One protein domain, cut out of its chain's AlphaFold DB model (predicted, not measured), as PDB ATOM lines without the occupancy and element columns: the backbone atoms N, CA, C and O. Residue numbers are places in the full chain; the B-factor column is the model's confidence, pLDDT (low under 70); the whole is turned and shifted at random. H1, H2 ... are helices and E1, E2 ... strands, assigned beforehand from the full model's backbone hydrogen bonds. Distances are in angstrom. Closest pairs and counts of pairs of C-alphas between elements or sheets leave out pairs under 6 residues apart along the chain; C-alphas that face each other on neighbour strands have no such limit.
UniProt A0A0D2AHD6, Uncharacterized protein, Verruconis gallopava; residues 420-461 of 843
ATOM      1  N   HIS A 420     300.743 363.884 272.559       53.41
ATOM      2  CA  HIS A 420     299.308 363.679 272.773       53.41
ATOM      3  C   HIS A 420     298.638 364.736 273.667       53.41
ATOM      4  O   HIS A 420     297.440 364.633 273.919       53.41
ATOM      5  N   ALA A 421     299.367 365.755 274.141       56.81
ATOM      6  CA  ALA A 421     298.797 366.789 275.014       56.81
ATOM      7  C   ALA A 421     297.642 367.569 274.348       56.81
ATOM      8  O   ALA A 421     296.689 367.956 275.023       56.81
ATOM      9  N   THR A 422     297.674 367.718 273.019       60.00
ATOM     10  CA  THR A 422     296.608 368.339 272.214       60.00
ATOM     11  C   THR A 422     295.327 367.511 272.121       60.00
ATOM     12  O   THR A 422     294.342 368.020 271.614       60.00
ATOM     13  N   GLY A 423     295.321 366.257 272.588       67.75
ATOM     14  CA  GLY A 423     294.134 365.394 272.637       67.75
ATOM     15  C   GLY A 423     293.525 365.263 274.034       67.75
ATOM     16  O   GLY A 423     292.715 364.367 274.260       67.75
ATOM     17  N   CYS A 424     293.944 366.090 275.001       77.19
ATOM     18  CA  CYS A 424     293.420 366.042 276.362       77.19
ATOM     19  C   CYS A 424     291.953 366.517 276.391       77.19
ATOM     20  O   CYS A 424     291.709 367.700 276.138       77.19
ATOM     21  N   PRO A 425     290.976 365.673 276.791       71.19
ATOM     22  CA  PRO A 425     289.563 366.066 276.846       71.19
ATOM     23  C   PRO A 425     289.288 367.258 277.776       71.19
ATOM     24  O   PRO A 425     288.273 367.933 277.637       71.19
ATOM     25  N   LEU A 426     290.188 367.517 278.732       77.25
ATOM     26  CA  LEU A 426     290.093 368.637 279.666       77.25
ATOM     27  C   LEU A 426     290.508 369.975 279.036       77.25
ATOM     28  O   LEU A 426     289.927 371.003 279.364       77.25
ATOM     29  N   LEU A 427     291.490 369.959 278.130       82.31
ATOM     30  CA  LEU A 427     292.032 371.163 277.491       82.31
ATOM     31  C   LEU A 427     291.380 371.452 276.131       82.31
ATOM     32  O   LEU A 427     291.353 372.608 275.714       82.31
ATOM     33  N   GLN A 428     290.803 370.438 275.475       83.31
ATOM     34  CA  GLN A 428     290.168 370.564 274.158       83.31
ATOM     35  C   GLN A 428     289.109 371.683 274.090       83.31
ATOM     36  O   GLN A 428     289.216 372.516 273.194       83.31
ATOM     37  N   PRO A 429     288.166 371.830 275.048       84.38
ATOM     38  CA  PRO A 429     287.165 372.901 274.973       84.38
ATOM     39  C   PRO A 429     287.770 374.316 275.045       84.38
ATOM     40  O   PRO A 429     287.241 375.265 274.462       84.38
ATOM     41  N   LEU A 430     288.894 374.476 275.751       87.69
ATOM     42  CA  LEU A 430     289.616 375.750 275.850       87.69
ATOM     43  C   LEU A 430     290.425 376.042 274.576       87.69
ATOM     44  O   LEU A 430     290.558 377.202 274.182       87.69
ATOM     45  N   MET A 431     290.938 375.000 273.917       86.25
ATOM     46  CA  MET A 431     291.598 375.112 272.614       86.25
ATOM     47  C   MET A 431     290.599 375.441 271.501       86.25
ATOM     48  O   MET A 431     290.843 376.355 270.714       86.25
ATOM     49  N   ASP A 432     289.454 374.758 271.472       84.56
ATOM     50  CA  ASP A 432     288.397 374.967 270.475       84.56
ATOM     51  C   ASP A 432     287.816 376.385 270.571       84.56
ATOM     52  O   ASP A 432     287.539 377.030 269.561       84.56
ATOM     53  N   SER A 433     287.718 376.924 271.792       85.75
ATOM     54  CA  SER A 433     287.312 378.313 272.043       85.75
ATOM     55  C   SER A 433     288.437 379.344 271.865       85.75
ATOM     56  O   SER A 433     288.222 380.529 272.121       85.75
ATOM     57  N   ARG A 434     289.632 378.921 271.419       88.19
ATOM     58  CA  ARG A 434     290.838 379.754 271.223       88.19
ATOM     59  C   ARG A 434     291.279 380.531 272.467       88.19
ATOM     60  O   ARG A 434     291.949 381.559 272.365       88.19
ATOM     61  N   GLN A 435     290.903 380.051 273.648       88.12
ATOM     62  CA  GLN A 435     291.298 380.650 274.921       88.12
ATOM     63  C   GLN A 435     292.686 380.195 275.350       88.12
ATOM     64  O   GLN A 435     293.337 380.901 276.118       88.12
ATOM     65  N   ILE A 436     293.135 379.046 274.847       92.56
ATOM     66  CA  ILE A 436     294.499 378.551 274.997       92.56
ATOM     67  C   ILE A 436     294.990 377.988 273.660       92.56
ATOM     68  O   ILE A 436     294.192 377.547 272.833       92.56
ATOM     69  N   HIS A 437     296.301 377.936 273.459       92.81
ATOM     70  CA  HIS A 437     296.914 377.219 272.342       92.81
ATOM     71  C   HIS A 437     298.179 376.487 272.791       92.81
ATOM     72  O   HIS A 437     298.767 376.816 273.821       92.81
ATOM     73  N   TRP A 438     298.594 375.480 272.021       92.88
ATOM     74  CA  TRP A 438     299.883 374.819 272.205       92.88
ATOM     75  C   TRP A 438     300.966 375.594 271.450       92.88
ATOM     76  O   TRP A 438     300.954 375.629 270.217       92.88
ATOM     77  N   ASP A 439     301.889 376.208 272.185       86.00
ATOM     78  CA  ASP A 439     303.060 376.869 271.621       86.00
ATOM     79  C   ASP A 439     304.140 375.805 271.366       86.00
ATOM     80  O   ASP A 439     304.656 375.159 272.288       86.00
ATOM     81  N   LYS A 440     304.420 375.566 270.079       82.75
ATOM     82  CA  LYS A 440     305.351 374.521 269.634       82.75
ATOM     83  C   LYS A 440     306.793 374.834 270.018       82.75
ATOM     84  O   LYS A 440     307.545 373.886 270.252       82.75
ATOM     85  N   ASP A 441     307.150 376.112 270.106       80.25
ATOM     86  CA  ASP A 441     308.532 376.549 270.289       80.25
ATOM     87  C   ASP A 441     308.966 376.341 271.740       80.25
ATOM     88  O   ASP A 441     310.036 375.793 272.006       80.25
ATOM     89  N   ILE A 442     308.084 376.667 272.689       81.31
ATOM     90  CA  ILE A 442     308.345 376.471 274.125       81.31
ATOM     91  C   ILE A 442     307.787 375.154 274.681       81.31
ATOM     92  O   ILE A 442     307.982 374.854 275.858       81.31
ATOM     93  N   LYS A 443     307.091 374.363 273.849       84.69
ATOM     94  CA  LYS A 443     306.443 373.090 274.217       84.69
ATOM     95  C   LYS A 443     305.537 373.216 275.448       84.69
ATOM     96  O   LYS A 443     305.609 372.398 276.367       84.69
ATOM     97  N   ALA A 444     304.684 374.239 275.467       88.31
ATOM     98  CA  ALA A 444     303.756 374.485 276.567       88.31
ATOM     99  C   ALA A 444     302.438 375.106 276.080       88.31
ATOM    100  O   ALA A 444     302.367 375.686 274.998       88.31
ATOM    101  N   PHE A 445     301.381 375.000 276.890       90.12
ATOM    102  CA  PHE A 445     300.133 375.716 276.622       90.12
ATOM    103  C   PHE A 445     300.252 377.178 277.047       90.12
ATOM    104  O   PHE A 445     300.796 377.461 278.114       90.12
ATOM    105  N   ARG A 446     299.708 378.093 276.243       92.31
ATOM    106  CA  ARG A 446     299.650 379.533 276.529       92.31
ATOM    107  C   ARG A 446     298.221 380.042 276.442       92.31
ATOM    108  O   ARG A 446     297.427 379.506 275.670       92.31
ATOM    109  N   TRP A 447     297.906 381.080 277.209       91.81
ATOM    110  CA  TRP A 447     296.628 381.783 277.102       91.81
ATOM    111  C   TRP A 447     296.512 382.553 275.775       91.81
ATOM    112  O   TRP A 447     297.492 383.097 275.275       91.81
ATOM    113  N   GLY A 448     295.297 382.631 275.231       90.12
ATOM    114  CA  GLY A 448     294.954 383.353 274.004       90.12
ATOM    115  C   GLY A 448     295.141 382.553 272.711       90.12
ATOM    116  O   GLY A 448     295.530 381.384 272.717       90.12
ATOM    117  N   ALA A 449     294.852 383.202 271.581       85.94
ATOM    118  CA  ALA A 449     295.019 382.629 270.246       85.94
ATOM    119  C   ALA A 449     296.505 382.445 269.881       85.94
ATOM    120  O   ALA A 449     297.386 383.072 270.476       85.94
ATOM    121  N   ILE A 450     296.784 381.611 268.873       83.06
ATOM    122  CA  ILE A 450     298.140 381.408 268.337       83.06
ATOM    123  C   ILE A 450     298.741 382.768 267.949       83.06
ATOM    124  O   ILE A 450     298.115 383.534 267.220       83.06
ATOM    125  N   GLY A 451     299.936 383.072 268.465       84.00
ATOM    126  CA  GLY A 451     300.642 384.336 268.210       84.00
ATOM    127  C   GLY A 451     300.284 385.495 269.149       84.00
ATOM    128  O   GLY A 451     300.881 386.559 269.043       84.00
ATOM    129  N   SER A 452     299.363 385.306 270.103       82.25
ATOM    130  CA  SER A 452     298.955 386.366 271.048       82.25
ATOM    131  C   SER A 452     299.983 386.693 272.140       82.25
ATOM    132  O   SER A 452     299.802 387.659 272.874       82.25
ATOM    133  N   GLY A 453     301.045 385.892 272.279       84.44
ATOM    134  CA  GLY A 453     302.085 386.113 273.287       84.44
ATOM    135  C   GLY A 453     301.627 385.938 274.742       84.44
ATOM    136  O   GLY A 453     302.358 386.350 275.638       84.44
ATOM    137  N   GLY A 454     300.461 385.331 275.002       85.31
ATOM    138  CA  GLY A 454     299.923 385.179 276.361       85.31
ATOM    139  C   GLY A 454     300.779 384.309 277.291       85.31
ATOM    140  O   GLY A 454     301.676 383.598 276.849       85.31
ATOM    141  N   ASP A 455     300.528 384.359 278.597       87.25
ATOM    142  CA  ASP A 455     301.351 383.647 279.586       87.25
ATOM    143  C   ASP A 455     301.227 382.116 279.490       87.25
ATOM    144  O   ASP A 455     300.186 381.575 279.099       87.25
ATOM    145  N   THR A 456     302.291 381.410 279.878       86.94
ATOM    146  CA  THR A 456     302.352 379.942 279.919       86.94
ATOM    147  C   THR A 456     301.483 379.375 281.046       86.94
ATOM    148  O   THR A 456     301.514 379.869 282.173       86.94
ATOM    149  N   ILE A 457     300.736 378.301 280.778       85.94
ATOM    150  CA  ILE A 457     299.833 377.649 281.737       85.94
ATOM    151  C   ILE A 457     300.600 376.576 282.530       85.94
ATOM    152  O   ILE A 457     301.008 375.565 281.952       85.94
ATOM    153  N   PRO A 458     300.791 376.731 283.854       74.56
ATOM    154  CA  PRO A 458     301.512 375.749 284.660       74.56
ATOM    155  C   PRO A 458     300.634 374.521 284.958       74.56
ATOM    156  O   PRO A 458     299.834 374.522 285.893       74.56
ATOM    157  N   LEU A 459     300.798 373.441 284.186       69.06
ATOM    158  CA  LEU A 459     299.990 372.215 284.324       69.06
ATOM    159  C   LEU A 459     300.332 371.353 285.555       69.06
ATOM    160  O   LEU A 459     299.491 370.577 286.005       69.06
ATOM    161  N   ALA A 460     301.511 371.538 286.162       53.00
ATOM    162  CA  ALA A 460     302.025 370.709 287.265       53.00
ATOM    163  C   ALA A 460     301.177 370.728 288.559       53.00
ATOM    164  O   ALA A 460     301.457 369.981 289.493       53.00
ATOM    165  N   ARG A 461     300.149 371.584 288.654       51.56
ATOM    166  CA  ARG A 461     299.306 371.739 289.856       51.56
ATOM    167  C   ARG A 461     297.885 371.186 289.725       51.56
ATOM    168  O   ARG A 461     297.173 371.170 290.725       51.56
TER     169      ARG A 461
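Overview. This is residues 420 to 461 of the 843 residues of an uncharacterized protein of Verruconis gallopava (UniProt A0A0D2AHD6). The domain has little regular structure: a small hairpin of strands E1 and E2, a short helix H1 beside the end where E1 begins, and a long unnamed tail, residues 448 to 461, that loops out and folds back past E2. The printed part has 42 residues, and the named elements, one helix and two strands in the order H1, E1, E2, hold only 13 of them; the class is mixed, helices and strands, and the sheet, in the order E1 - E2, is antiparallel. The whole is compact and rounded, with a radius of gyration of the C-alphas of 9.5 A and spans of 24 by 22 by 17 A.

Arrangement. E1, residues 436 to 439, and E2, residues 444 to 447, form an antiparallel hairpin at 143 degrees, with N 437 and O 446 within hydrogen-bond range at 2.9 A. The closest C-alphas of E1 and H1, residues 428 to 432, are those of Ile 436 and Leu 430, 5.7 A apart. H1 and E2 are apart. In H1 every O i to N i+4 pair is within hydrogen-bond range.

Along the chain. E1 is 9.4 A long, from C-alpha 436 at (294.499, 378.551, 274.997). E2 is 10.2 A long and ends at C-alpha 447, (296.628, 381.783, 277.102). H1 measures 6.0 A.

Size, cuts and confidence. The C-alphas of Gly 451 and Arg 461, the two farthest apart, are 25.1 A apart. The printed part has no cut, and both links, H1 to E1 and E1 to E2, are tight. In this predicted model, pLDDT is under 70 at residues 420 to 423 and 459 to 461.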